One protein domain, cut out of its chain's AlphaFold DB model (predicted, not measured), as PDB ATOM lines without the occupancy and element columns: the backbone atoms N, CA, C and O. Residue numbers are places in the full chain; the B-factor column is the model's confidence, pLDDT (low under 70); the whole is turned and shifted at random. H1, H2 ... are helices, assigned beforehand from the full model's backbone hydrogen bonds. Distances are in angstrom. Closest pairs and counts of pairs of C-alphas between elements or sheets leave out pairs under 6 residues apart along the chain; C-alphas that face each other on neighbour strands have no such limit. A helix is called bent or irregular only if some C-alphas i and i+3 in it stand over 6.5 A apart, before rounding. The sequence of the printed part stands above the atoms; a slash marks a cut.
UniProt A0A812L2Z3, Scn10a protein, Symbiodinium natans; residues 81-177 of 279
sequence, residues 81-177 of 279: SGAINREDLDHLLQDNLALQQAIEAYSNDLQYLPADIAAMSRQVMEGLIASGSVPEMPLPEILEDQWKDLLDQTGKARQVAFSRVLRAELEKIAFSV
ATOM      1  N   SER A  81     146.427 150.439 159.133       90.69
ATOM      2  CA  SER A  81     146.675 149.215 158.363       90.69
ATOM      3  C   SER A  81     147.705 149.364 157.234       90.69
ATOM      4  O   SER A  81     147.842 148.489 156.383       90.69
ATOM      5  N   GLY A  82     148.423 150.492 157.215       87.00
ATOM      6  CA  GLY A  82     149.397 150.837 156.175       87.00
ATOM      7  C   GLY A  82     148.804 151.632 155.011       87.00
ATOM      8  O   GLY A  82     149.525 152.027 154.100       87.00
ATOM      9  N   ALA A  83     147.507 151.940 155.054       87.94
ATOM     10  CA  ALA A  83     146.847 152.853 154.122       87.94
ATOM     11  C   ALA A  83     147.023 154.323 154.556       87.94
ATOM     12  O   ALA A  83     146.045 155.057 154.661       87.94
ATOM     13  N   ILE A  84     148.256 154.726 154.869       88.88
ATOM     14  CA  ILE A  84     148.580 156.028 155.462       88.88
ATOM     15  C   ILE A  84     149.794 156.654 154.774       88.88
ATOM     16  O   ILE A  84     150.759 155.959 154.448       88.88
ATOM     17  N   ASN A  85     149.751 157.968 154.560       88.94
ATOM     18  CA  ASN A  85     150.890 158.749 154.084       88.94
ATOM     19  C   ASN A  85     151.495 159.615 155.212       88.94
ATOM     20  O   ASN A  85     151.086 159.550 156.373       88.94
ATOM     21  N   ARG A  86     152.508 160.426 154.883       86.00
ATOM     22  CA  ARG A  86     153.172 161.288 155.871       86.00
ATOM     23  C   ARG A  86     152.251 162.358 156.463       86.00
ATOM     24  O   ARG A  86     152.356 162.626 157.655       86.00
ATOM     25  N   GLU A  87     151.400 162.967 155.648       87.31
ATOM     26  CA  GLU A  87     150.474 164.022 156.074       87.31
ATOM     27  C   GLU A  87     149.403 163.454 157.007       87.31
ATOM     28  O   GLU A  87     149.151 164.013 158.072       87.31
ATOM     29  N   ASP A  88     148.852 162.290 156.664       88.94
ATOM     30  CA  ASP A  88     147.908 161.561 157.507       88.94
ATOM     31  C   ASP A  88     148.546 161.205 158.858       88.94
ATOM     32  O   ASP A  88     147.925 161.392 159.903       88.94
ATOM     33  N   LEU A  89     149.793 160.709 158.862       90.94
ATOM     34  CA  LEU A  89     150.506 160.402 160.104       90.94
ATOM     35  C   LEU A  89     150.702 161.658 160.960       90.94
ATOM     36  O   LEU A  89     150.475 161.611 162.167       90.94
ATOM     37  N   ASP A  90     151.113 162.768 160.350       90.19
ATOM     38  CA  ASP A  90     151.288 164.037 161.053       90.19
ATOM     39  C   ASP A  90     149.965 164.510 161.676       90.19
ATOM     40  O   ASP A  90     149.918 164.820 162.866       90.19
ATOM     41  N   HIS A  91     148.860 164.420 160.931       89.75
ATOM     42  CA  HIS A  91     147.524 164.732 161.433       89.75
ATOM     43  C   HIS A  91     147.118 163.846 162.626       89.75
ATOM     44  O   HIS A  91     146.644 164.355 163.643       89.75
ATOM     45  N   LEU A  92     147.353 162.526 162.559       91.50
ATOM     46  CA  LEU A  92     147.087 161.621 163.689       91.50
ATOM     47  C   LEU A  92     147.934 161.966 164.925       91.50
ATOM     48  O   LEU A  92     147.479 161.818 166.061       91.50
ATOM     49  N   LEU A  93     149.173 162.416 164.731       92.00
ATOM     50  CA  LEU A  93     150.038 162.827 165.835       92.00
ATOM     51  C   LEU A  93     149.638 164.193 166.407       92.00
ATOM     52  O   LEU A  93     149.761 164.403 167.613       92.00
ATOM     53  N   GLN A  94     149.090 165.101 165.606       90.81
ATOM     54  CA  GLN A  94     148.597 166.392 166.090       90.81
ATOM     55  C   GLN A  94     147.256 166.276 166.831       90.81
ATOM     56  O   GLN A  94     147.069 166.939 167.854       90.81
ATOM     57  N   ASP A  95     146.353 165.398 166.385       90.06
ATOM     58  CA  ASP A  95     145.016 165.243 166.964       90.06
ATOM     59  C   ASP A  95     144.842 163.907 167.713       90.06
ATOM     60  O   ASP A  95     144.797 162.814 167.145       90.06
ATOM     61  N   ASN A  96     144.696 164.005 169.039       89.38
ATOM     62  CA  ASN A  96     144.427 162.858 169.909       89.38
ATOM     63  C   ASN A  96     143.125 162.131 169.550       89.38
ATOM     64  O   ASN A  96     143.069 160.905 169.669       89.38
ATOM     65  N   LEU A  97     142.092 162.867 169.136       88.38
ATOM     66  CA  LEU A  97     140.809 162.286 168.761       88.38
ATOM     67  C   LEU A  97     140.940 161.514 167.449       88.38
ATOM     68  O   LEU A  97     140.489 160.371 167.379       88.38
ATOM     69  N   ALA A  98     141.622 162.085 166.453       88.75
ATOM     70  CA  ALA A  98     141.888 161.408 165.187       88.75
ATOM     71  C   ALA A  98     142.670 160.100 165.395       88.75
ATOM     72  O   ALA A  98     142.309 159.067 164.828       88.75
ATOM     73  N   LEU A  99     143.690 160.101 166.264       92.38
ATOM     74  CA  LEU A  99     144.430 158.882 166.602       92.38
ATOM     75  C   LEU A  99     143.541 157.828 167.268       92.38
ATOM     76  O   LEU A  99     143.588 156.662 166.885       92.38
ATOM     77  N   GLN A 100     142.725 158.219 168.249       90.62
ATOM     78  CA  GLN A 100     141.798 157.294 168.908       90.62
ATOM     79  C   GLN A 100     140.820 156.679 167.907       90.62
ATOM     80  O   GLN A 100     140.644 155.464 167.890       90.62
ATOM     81  N   GLN A 101     140.261 157.492 167.014       90.12
ATOM     82  CA  GLN A 101     139.375 157.011 165.958       90.12
ATOM     83  C   GLN A 101     140.090 156.078 164.983       90.12
ATOM     84  O   GLN A 101     139.503 155.089 164.558       90.12
ATOM     85  N   ALA A 102     141.353 156.346 164.646       90.94
ATOM     86  CA  ALA A 102     142.146 155.465 163.796       90.94
ATOM     87  C   ALA A 102     142.438 154.113 164.474       90.94
ATOM     88  O   ALA A 102     142.407 153.080 163.805       90.94
ATOM     89  N   ILE A 103     142.670 154.105 165.793       92.19
ATOM     90  CA  ILE A 103     142.827 152.880 166.593       92.19
ATOM     91  C   ILE A 103     141.523 152.089 166.604       92.19
ATOM     92  O   ILE A 103     141.523 150.914 166.256       92.19
ATOM     93  N   GLU A 104     140.406 152.725 166.956       88.94
ATOM     94  CA  GLU A 104     139.087 152.080 166.965       88.94
ATOM     95  C   GLU A 104     138.708 151.537 165.582       88.94
ATOM     96  O   GLU A 104     138.082 150.488 165.464       88.94
ATOM     97  N   ALA A 105     139.126 152.232 164.525       89.44
ATOM     98  CA  ALA A 105     138.855 151.847 163.153       89.44
ATOM     99  C   ALA A 105     139.747 150.712 162.626       89.44
ATOM    100  O   ALA A 105     139.418 150.133 161.588       89.44
ATOM    101  N   TYR A 106     140.852 150.388 163.305       90.50
ATOM    102  CA  TYR A 106     141.826 149.393 162.849       90.50
ATOM    103  C   TYR A 106     141.267 147.969 162.840       90.50
ATOM    104  O   TYR A 106     141.430 147.250 161.855       90.50
ATOM    105  N   SER A 107     140.610 147.547 163.924       85.88
ATOM    106  CA  SER A 107     140.025 146.207 164.023       85.88
ATOM    107  C   SER A 107     138.929 146.133 165.083       85.88
ATOM    108  O   SER A 107     139.063 146.679 166.175       85.88
ATOM    109  N   ASN A 108     137.876 145.367 164.793       78.50
ATOM    110  CA  ASN A 108     136.793 145.103 165.745       78.50
ATOM    111  C   ASN A 108     137.203 144.149 166.882       78.50
ATOM    112  O   ASN A 108     136.499 144.072 167.885       78.50
ATOM    113  N   ASP A 109     138.323 143.434 166.738       82.06
ATOM    114  CA  ASP A 109     138.790 142.408 167.684       82.06
ATOM    115  C   ASP A 109     139.983 142.870 168.544       82.06
ATOM    116  O   ASP A 109     140.642 142.058 169.199       82.06
ATOM    117  N   LEU A 110     140.265 144.176 168.556       85.94
ATOM    118  CA  LEU A 110     141.374 144.788 169.291       85.94
ATOM    119  C   LEU A 110     141.367 144.421 170.783       85.94
ATOM    120  O   LEU A 110     140.418 144.712 171.511       85.94
ATOM    121  N   GLN A 111     142.471 143.828 171.248       86.94
ATOM    122  CA  GLN A 111     142.663 143.453 172.655       86.94
ATOM    123  C   GLN A 111     143.499 144.479 173.435       86.94
ATOM    124  O   GLN A 111     143.674 144.344 174.651       86.94
ATOM    125  N   TYR A 112     143.982 145.521 172.753       89.00
ATOM    126  CA  TYR A 112     144.846 146.566 173.301       89.00
ATOM    127  C   TYR A 112     146.124 145.980 173.919       89.00
ATOM    128  O   TYR A 112     146.533 146.356 175.020       89.00
ATOM    129  N   LEU A 113     146.728 145.021 173.215       89.19
ATOM    130  CA  LEU A 113     147.942 144.326 173.634       89.19
ATOM    131  C   LEU A 113     149.194 144.928 172.978       89.19
ATOM    132  O   LEU A 113     149.106 145.528 171.907       89.19
ATOM    133  N   PRO A 114     150.391 144.696 173.549       87.19
ATOM    134  CA  PRO A 114     151.651 145.103 172.923       87.19
ATOM    135  C   PRO A 114     151.823 144.605 171.482       87.19
ATOM    136  O   PRO A 114     152.347 145.316 170.628       87.19
ATOM    137  N   ALA A 115     151.320 143.400 171.195       87.19
ATOM    138  CA  ALA A 115     151.331 142.825 169.855       87.19
ATOM    139  C   ALA A 115     150.525 143.659 168.843       87.19
ATOM    140  O   ALA A 115     150.957 143.789 167.699       87.19
ATOM    141  N   ASP A 116     149.404 144.259 169.262       90.12
ATOM    142  CA  ASP A 116     148.587 145.115 168.397       90.12
ATOM    143  C   ASP A 116     149.348 146.399 168.043       90.12
ATOM    144  O   ASP A 116     149.362 146.807 166.885       90.12
ATOM    145  N   ILE A 117     150.058 146.999 169.009       89.25
ATOM    146  CA  ILE A 117     150.883 148.191 168.756       89.25
ATOM    147  C   ILE A 117     152.040 147.859 167.816       89.25
ATOM    148  O   ILE A 117     152.297 148.613 166.879       89.25
ATOM    149  N   ALA A 118     152.718 146.728 168.025       86.62
ATOM    150  CA  ALA A 118     153.791 146.285 167.142       86.62
ATOM    151  C   ALA A 118     153.285 146.037 165.710       86.62
ATOM    152  O   ALA A 118     153.955 146.407 164.746       86.62
ATOM    153  N   ALA A 119     152.096 145.444 165.565       89.31
ATOM    154  CA  ALA A 119     151.462 145.222 164.270       89.31
ATOM    155  C   ALA A 119     151.104 146.545 163.574       89.31
ATOM    156  O   ALA A 119     151.506 146.740 162.429       89.31
ATOM    157  N   MET A 120     150.427 147.466 164.272       91.44
ATOM    158  CA  MET A 120     150.083 148.793 163.744       91.44
ATOM    159  C   MET A 120     151.334 149.584 163.355       91.44
ATOM    160  O   MET A 120     151.417 150.106 162.250       91.44
ATOM    161  N   SER A 121     152.340 149.636 164.230       89.81
ATOM    162  CA  SER A 121     153.579 150.387 163.987       89.81
ATOM    163  C   SER A 121     154.331 149.850 162.769       89.81
ATOM    164  O   SER A 121     154.812 150.629 161.946       89.81
ATOM    165  N   ARG A 122     154.384 148.518 162.609       88.25
ATOM    166  CA  ARG A 122     154.963 147.881 161.420       88.25
ATOM    167  C   ARG A 122     154.186 148.242 160.155       88.25
ATOM    168  O   ARG A 122     154.803 148.653 159.183       88.25
ATOM    169  N   GLN A 123     152.860 148.123 160.176       89.94
ATOM    170  CA  GLN A 123     152.025 148.409 159.006       89.94
ATOM    171  C   GLN A 123     152.090 149.884 158.604       89.94
ATOM    172  O   GLN A 123     152.197 150.190 157.420       89.94
ATOM    173  N   VAL A 124     152.104 150.805 159.571       90.12
ATOM    174  CA  VAL A 124     152.320 152.234 159.308       90.12
ATOM    175  C   VAL A 124     153.690 152.464 158.673       90.12
ATOM    176  O   VAL A 124     153.769 153.150 157.660       90.12
ATOM    177  N   MET A 125     154.758 151.861 159.206       85.38
ATOM    178  CA  MET A 125     156.094 151.963 158.607       85.38
ATOM    179  C   MET A 125     156.104 151.452 157.159       85.38
ATOM    180  O   MET A 125     156.573 152.150 156.264       85.38
ATOM    181  N   GLU A 126     155.553 150.263 156.912       86.31
ATOM    182  CA  GLU A 126     155.457 149.670 155.572       86.31
ATOM    183  C   GLU A 126     154.647 150.556 154.612       86.31
ATOM    184  O   GLU A 126     155.075 150.782 153.480       86.31
ATOM    185  N   GLY A 127     153.527 151.124 155.068       85.94
ATOM    186  CA  GLY A 127     152.709 152.065 154.296       85.94
ATOM    187  C   GLY A 127     153.446 153.358 153.943       85.94
ATOM    188  O   GLY A 127     153.376 153.856 152.816       85.94
ATOM    189  N   LEU A 128     154.238 153.881 154.879       85.56
ATOM    190  CA  LEU A 128     155.076 155.052 154.643       85.56
ATOM    191  C   LEU A 128     156.220 154.763 153.666       85.56
ATOM    192  O   LEU A 128     156.513 155.597 152.812       85.56
ATOM    193  N   ILE A 129     156.836 153.584 153.738       82.44
ATOM    194  CA  ILE A 129     157.845 153.154 152.760       82.44
ATOM    195  C   ILE A 129     157.197 153.010 151.376       82.44
ATOM    196  O   ILE A 129     157.714 153.539 150.392       82.44
ATOM    197  N   ALA A 130     156.032 152.361 151.293       82.00
ATOM    198  CA  ALA A 130     155.305 152.154 150.041       82.00
ATOM    199  C   ALA A 130     154.835 153.468 149.393       82.00
ATOM    200  O   ALA A 130     154.811 153.576 148.168       82.00
ATOM    201  N   SER A 131     154.507 154.485 150.197       77.12
ATOM    202  CA  SER A 131     154.193 155.835 149.707       77.12
ATOM    203  C   SER A 131     155.430 156.657 149.315       77.12
ATOM    204  O   SER A 131     155.286 157.792 148.867       77.12
ATOM    205  N   GLY A 132     156.642 156.105 149.459       69.69
ATOM    206  CA  GLY A 132     157.902 156.803 149.192       69.69
ATOM    207  C   GLY A 132     158.286 157.820 150.272       69.69
ATOM    208  O   GLY A 132     159.180 158.634 150.053       69.69
ATOM    209  N   SER A 133     157.621 157.783 151.430       64.38
ATOM    210  CA  SER A 133     157.804 158.741 152.524       64.38
ATOM    211  C   SER A 133     159.010 158.423 153.415       64.38
ATOM    212  O   SER A 133     159.483 159.311 154.122       64.38
ATOM    213  N   VAL A 134     159.500 157.173 153.432       60.00
ATOM    214  CA  VAL A 134     160.551 156.711 154.364       60.00
ATOM    215  C   VAL A 134     161.501 155.714 153.677       60.00
ATOM    216  O   VAL A 134     161.017 154.790 153.023       60.00
ATOM    217  N   PRO A 135     162.838 155.860 153.796       53.97
ATOM    218  CA  PRO A 135     163.777 154.819 153.379       53.97
ATOM    219  C   PRO A 135     163.687 153.602 154.312       53.97
ATOM    220  O   PRO A 135     163.459 153.758 155.505       53.97
ATOM    221  N   GLU A 136     163.872 152.396 153.773       54.38
ATOM    222  CA  GLU A 136     163.817 151.123 154.510       54.38
ATOM    223  C   GLU A 136     164.677 151.184 155.792       54.38
ATOM    224  O   GLU A 136     165.903 151.285 155.728       54.38
ATOM    225  N   MET A 137     164.030 151.190 156.963       56.53
ATOM    226  CA  MET A 137     164.687 151.296 158.270       56.53
ATOM    227  C   MET A 137     164.399 150.067 159.138       56.53
ATOM    228  O   MET A 137     163.314 149.487 159.045       56.53
ATOM    229  N   PRO A 138     165.332 149.681 160.031       52.62
ATOM    230  CA  PRO A 138     165.062 148.662 161.034       52.62
ATOM    231  C   PRO A 138     163.992 149.161 162.016       52.62
ATOM    232  O   PRO A 138     164.053 150.293 162.500       52.62
ATOM    233  N   LEU A 139     163.000 148.309 162.295       54.88
ATOM    234  CA  LEU A 139     161.957 148.570 163.289       54.88
ATOM    235  C   LEU A 139     162.608 148.925 164.640       54.88
ATOM    236  O   LEU A 139     163.568 148.252 165.025       54.88
ATOM    237  N   PRO A 140     162.108 149.939 165.369       54.22
ATOM    238  CA  PRO A 140     162.626 150.251 166.694       54.22
ATOM    239  C   PRO A 140     162.509 149.016 167.598       54.22
ATOM    240  O   PRO A 140     161.461 148.369 167.650       54.22
ATOM    241  N   GLU A 141     163.596 148.671 168.295       56.00
ATOM    242  CA  GLU A 141     163.564 147.634 169.326       56.00
ATOM    243  C   GLU A 141     162.547 148.046 170.392       56.00
ATOM    244  O   GLU A 141     162.666 149.081 171.055       56.00
ATOM    245  N   ILE A 142     161.497 147.240 170.501       54.50
ATOM    246  CA  ILE A 142     160.391 147.426 171.428       54.50
ATOM    247  C   ILE A 142     160.957 147.351 172.851       54.50
ATOM    248  O   ILE A 142     161.258 146.270 173.348       54.50
ATOM    249  N   LEU A 143     161.118 148.501 173.513       53.28
ATOM    250  CA  LEU A 143     161.634 148.556 174.883       53.28
ATOM    251  C   LEU A 143     160.589 147.955 175.842       53.28
ATOM    252  O   LEU A 143     159.540 148.567 176.063       53.28
ATOM    253  N   GLU A 144     160.861 146.763 176.384       57.22
ATOM    254  CA  GLU A 144     159.960 145.978 177.253       57.22
ATOM    255  C   GLU A 144     159.396 146.780 178.444       57.22
ATOM    256  O   GLU A 144     158.244 146.580 178.836       57.22
ATOM    257  N   ASP A 145     160.147 147.755 178.962       59.19
ATOM    258  CA  ASP A 145     159.732 148.592 180.095       59.19
ATOM    259  C   ASP A 145     158.504 149.481 179.812       59.19
ATOM    260  O   ASP A 145     157.755 149.800 180.736       59.19
ATOM    261  N   GLN A 146     158.236 149.850 178.549       64.12
ATOM    262  CA  GLN A 146     157.100 150.725 178.195       64.12
ATOM    263  C   GLN A 146     155.732 150.025 178.306       64.12
ATOM    264  O   GLN A 146     154.698 150.681 178.429       64.12
ATOM    265  N   TRP A 147     155.712 148.691 178.278       75.81
ATOM    266  CA  TRP A 147     154.483 147.893 178.179       75.81
ATOM    267  C   TRP A 147     153.956 147.435 179.527       75.81
ATOM    268  O   TRP A 147     152.807 147.013 179.629       75.81
ATOM    269  N   LYS A 148     154.783 147.530 180.568       78.69
ATOM    270  CA  LYS A 148     154.413 147.107 181.915       78.69
ATOM    271  C   LYS A 148     153.228 147.914 182.445       78.69
ATOM    272  O   LYS A 148     152.239 147.330 182.869       78.69
ATOM    273  N   ASP A 149     153.284 149.239 182.292       80.12
ATOM    274  CA  ASP A 149     152.173 150.127 182.651       80.12
ATOM    275  C   ASP A 149     150.910 149.802 181.844       80.12
ATOM    276  O   ASP A 149     149.825 149.773 182.404       80.12
ATOM    277  N   LEU A 150     151.027 149.471 180.552       84.75
ATOM    278  CA  LEU A 150     149.876 149.081 179.729       84.75
ATOM    279  C   LEU A 150     149.201 147.797 180.239       84.75
ATOM    280  O   LEU A 150     147.970 147.725 180.300       84.75
ATOM    281  N   LEU A 151     150.002 146.780 180.565       85.69
ATOM    282  CA  LEU A 151     149.516 145.463 180.981       85.69
ATOM    283  C   LEU A 151     148.820 145.508 182.347       85.69
ATOM    284  O   LEU A 151     147.849 144.772 182.548       85.69
ATOM    285  N   ASP A 152     149.250 146.411 183.231       87.31
ATOM    286  CA  ASP A 152     148.643 146.629 184.549       87.31
ATOM    287  C   ASP A 152     147.264 147.321 184.470       87.31
ATOM    288  O   ASP A 152     146.462 147.238 185.403       87.31
ATOM    289  N   GLN A 153     146.937 147.975 183.349       89.12
ATOM    290  CA  GLN A 153     145.657 148.666 183.160       89.12
ATOM    291  C   GLN A 153     144.563 147.739 182.609       89.12
ATOM    292  O   GLN A 153     144.816 146.747 181.921       89.12
ATOM    293  N   THR A 154     143.298 148.108 182.841       88.94
ATOM    294  CA  THR A 154     142.117 147.410 182.300       88.94
ATOM    295  C   THR A 154     141.058 148.387 181.781       88.94
ATOM    296  O   THR A 154     141.080 149.583 182.080       88.94
ATOM    297  N   GLY A 155     140.131 147.886 180.956       88.38
ATOM    298  CA  GLY A 155     139.019 148.674 180.415       88.38
ATOM    299  C   GLY A 155     139.481 149.953 179.708       88.38
ATOM    300  O   GLY A 155     140.439 149.939 178.938       88.38
ATOM    301  N   LYS A 156     138.821 151.081 180.000       86.50
ATOM    302  CA  LYS A 156     139.152 152.388 179.405       86.50
ATOM    303  C   LYS A 156     140.564 152.866 179.746       86.50
ATOM    304  O   LYS A 156     141.204 153.496 178.913       86.50
ATOM    305  N   ALA A 157     141.075 152.546 180.937       88.31
ATOM    306  CA  ALA A 157     142.435 152.925 181.315       88.31
ATOM    307  C   ALA A 157     143.475 152.223 180.425       88.31
ATOM    308  O   ALA A 157     144.442 152.855 180.006       88.31
ATOM    309  N   ARG A 158     143.220 150.961 180.041       90.56
ATOM    310  CA  ARG A 158     144.056 150.240 179.068       90.56
ATOM    311  C   ARG A 158     144.021 150.899 177.695       90.56
ATOM    312  O   ARG A 158     145.070 151.062 177.093       90.56
ATOM    313  N   GLN A 159     142.852 151.321 177.215       89.69
ATOM    314  CA  GLN A 159     142.722 151.996 175.913       89.69
ATOM    315  C   GLN A 159     143.488 153.325 175.870       89.69
ATOM    316  O   GLN A 159     144.163 153.635 174.886       89.69
ATOM    317  N   VAL A 160     143.424 154.099 176.958       89.69
ATOM    318  CA  VAL A 160     144.170 155.359 177.090       89.69
ATOM    319  C   VAL A 160     145.675 155.094 177.134       89.69
ATOM    320  O   VAL A 160     146.426 155.733 176.395       89.69
ATOM    321  N   ALA A 161     146.120 154.132 177.946       90.19
ATOM    322  CA  ALA A 161     147.526 153.736 178.004       90.19
ATOM    323  C   ALA A 161     148.022 153.227 176.642       90.19
ATOM    324  O   ALA A 161     149.085 153.640 176.188       90.19
ATOM    325  N   PHE A 162     147.221 152.414 175.951       91.56
ATOM    326  CA  PHE A 162     147.514 151.894 174.617       91.56
ATOM    327  C   PHE A 162     147.713 153.025 173.616       91.56
ATOM    328  O   PHE A 162     148.737 153.082 172.946       91.56
ATOM    329  N   SER A 163     146.766 153.964 173.561       91.50
ATOM    330  CA  SER A 163     146.827 155.105 172.642       91.50
ATOM    331  C   SER A 163     148.078 155.952 172.884       91.50
ATOM    332  O   SER A 163     148.719 156.392 171.934       91.50
ATOM    333  N   ARG A 164     148.462 156.139 174.155       90.69
ATOM    334  CA  ARG A 164     149.683 156.857 174.539       90.69
ATOM    335  C   ARG A 164     150.951 156.126 174.090       90.69
ATOM    336  O   ARG A 164     151.850 156.770 173.561       90.69
ATOM    337  N   VAL A 165     151.026 154.809 174.292       90.19
ATOM    338  CA  VAL A 165     152.194 154.010 173.882       90.19
ATOM    339  C   VAL A 165     152.300 153.951 172.358       90.19
ATOM    340  O   VAL A 165     153.371 154.211 171.819       90.19
ATOM    341  N   LEU A 166     151.193 153.695 171.651       90.81
ATOM    342  CA  LEU A 166     151.174 153.705 170.189       90.81
ATOM    343  C   LEU A 166     151.599 155.069 169.642       90.81
ATOM    344  O   LEU A 166     152.433 155.120 168.748       90.81
ATOM    345  N   ARG A 167     151.083 156.172 170.198       91.75
ATOM    346  CA  ARG A 167     151.514 157.525 169.818       91.75
ATOM    347  C   ARG A 167     153.027 157.688 169.932       91.75
ATOM    348  O   ARG A 167     153.640 158.128 168.972       91.75
ATOM    349  N   ALA A 168     153.619 157.304 171.062       88.62
ATOM    350  CA  ALA A 168     155.062 157.420 171.265       88.62
ATOM    351  C   ALA A 168     155.866 156.597 170.240       88.62
ATOM    352  O   ALA A 168     156.911 157.042 169.771       88.62
ATOM    353  N   GLU A 169     155.382 155.413 169.852       87.44
ATOM    354  CA  GLU A 169     156.000 154.618 168.781       87.44
ATOM    355  C   GLU A 169     155.853 155.292 167.409       87.44
ATOM    356  O   GLU A 169     156.832 155.425 166.674       87.44
ATOM    357  N   LEU A 170     154.663 155.799 167.081       89.25
ATOM    358  CA  LEU A 170     154.413 156.534 165.842       89.25
ATOM    359  C   LEU A 170     155.229 157.838 165.757       89.25
ATOM    360  O   LEU A 170     155.710 158.186 164.681       89.25
ATOM    361  N   GLU A 171     155.452 158.530 166.875       89.38
ATOM    362  CA  GLU A 171     156.324 159.708 166.957       89.38
ATOM    363  C   GLU A 171     157.777 159.353 166.637       89.38
ATOM    364  O   GLU A 171     158.429 160.096 165.909       89.38
ATOM    365  N   LYS A 172     158.287 158.203 167.097       85.19
ATOM    366  CA  LYS A 172     159.637 157.732 166.732       85.19
ATOM    367  C   LYS A 172     159.750 157.471 165.233       85.19
ATOM    368  O   LYS A 172     160.753 157.852 164.622       85.19
ATOM    369  N   ILE A 173     158.720 156.861 164.643       83.00
ATOM    370  CA  ILE A 173     158.618 156.659 163.191       83.00
ATOM    371  C   ILE A 173     158.596 158.016 162.481       83.00
ATOM    372  O   ILE A 173     159.283 158.196 161.480       83.00
ATOM    373  N   ALA A 174     157.875 159.001 163.020       81.94
ATOM    374  CA  ALA A 174     157.810 160.331 162.440       81.94
ATOM    375  C   ALA A 174     159.150 161.089 162.525       81.94
ATOM    376  O   ALA A 174     159.587 161.660 161.525       81.94
ATOM    377  N   PHE A 175     159.814 161.085 163.685       72.38
ATOM    378  CA  PHE A 175     161.033 161.859 163.969       72.38
ATOM    379  C   PHE A 175     162.296 161.295 163.316       72.38
ATOM    380  O   PHE A 175     163.230 162.039 163.026       72.38
ATOM    381  N   SER A 176     162.326 159.989 163.057       63.50
ATOM    382  CA  SER A 176     163.447 159.337 162.366       63.50
ATOM    383  C   SER A 176     163.486 159.654 160.861       63.50
ATOM    384  O   SER A 176     164.382 159.209 160.150       63.50
ATOM    385  N   VAL A 177     162.528 160.448 160.372       53.62
ATOM    386  CA  VAL A 177     162.396 160.867 158.977       53.62
ATOM    387  C   VAL A 177     162.724 162.357 158.901       53.62
ATOM    388  O   VAL A 177     161.961 163.170 159.433       53.62
TER     389      VAL A 177
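AT A GLANCE: This is residues 81 to 177 of the 279 residues of the protein "Scn10a protein" of Symbiodinium natans (UniProt A0A812L2Z3). What does the model look like? The other four helices pack round the longest, H5: H1 and H2 make a corner on one side of it, H3 runs beside it, and H4 folds back on its first part as a helical hairpin. A long loop, residues 131 to 144, leads from H3 to H4. What is it made of? The printed part has 97 residues, with five named helices in the order H1 to H5, no named strand, and the class all helix. It is compact, with a radius of gyration of the C-alphas of 12.8 A and spans of 38 by 26 by 23 A.

HOW THE PARTS SIT: How do H1, residues 86 to 94, and H2, residues 96 to 106, stand? They touch only at the corner, the closest C-alphas being those of Leu 92 and Leu 99, 4.8 A apart. What touches the hub, H5, residues 155 to 175? H1 touches its residues 167 to 174, closest at Leu 93 and Arg 167, C-alphas 6.8 A apart; H2 touches its residues 163 to 167, about perpendicular at 78 degrees, closest at Gln 100 and Ser 163, C-alphas 6.6 A apart. H3, residues 114 to 130, touches it the same way at a shallow tilt of 32 degrees, only just short of steep, closest at Ile 117 and Leu 166, C-alphas 5.7 A apart. H4, residues 145 to 152, touches its residues 158 to 165, opposite ways at 19 degrees, closest at Leu 150 and Ala 161, C-alphas 5.5 A apart. Are the helix backbones well formed? Every O i to N i+4 pair is within hydrogen-bond range in H1, H2, H3 and H5, and 2 of 4 in H4.

IN THESE COORDINATES: Where do the helices begin and end? H1 begins at C-alpha 86, (153.172, 161.288, 155.871), and H5 ends at C-alpha 175, (161.033, 161.859, 163.969). How long are they? From first to last C-alpha H1 measures 12.3 A, H2 15.4 A, H3 24.2 A, H4 12.1 A and H5 30.5 A. H4 is irregular, but only just: C-alphas 146 and 149 are 6.7 A apart.

THE WHOLE: Is anything missing or long? The printed part has no cut, and the link from H3 to H4, 14 residues, is long. How sure is the model? The mean pLDDT of the printed part is 82.4, and residues 132 to 146 and 176 to 177 are under 70.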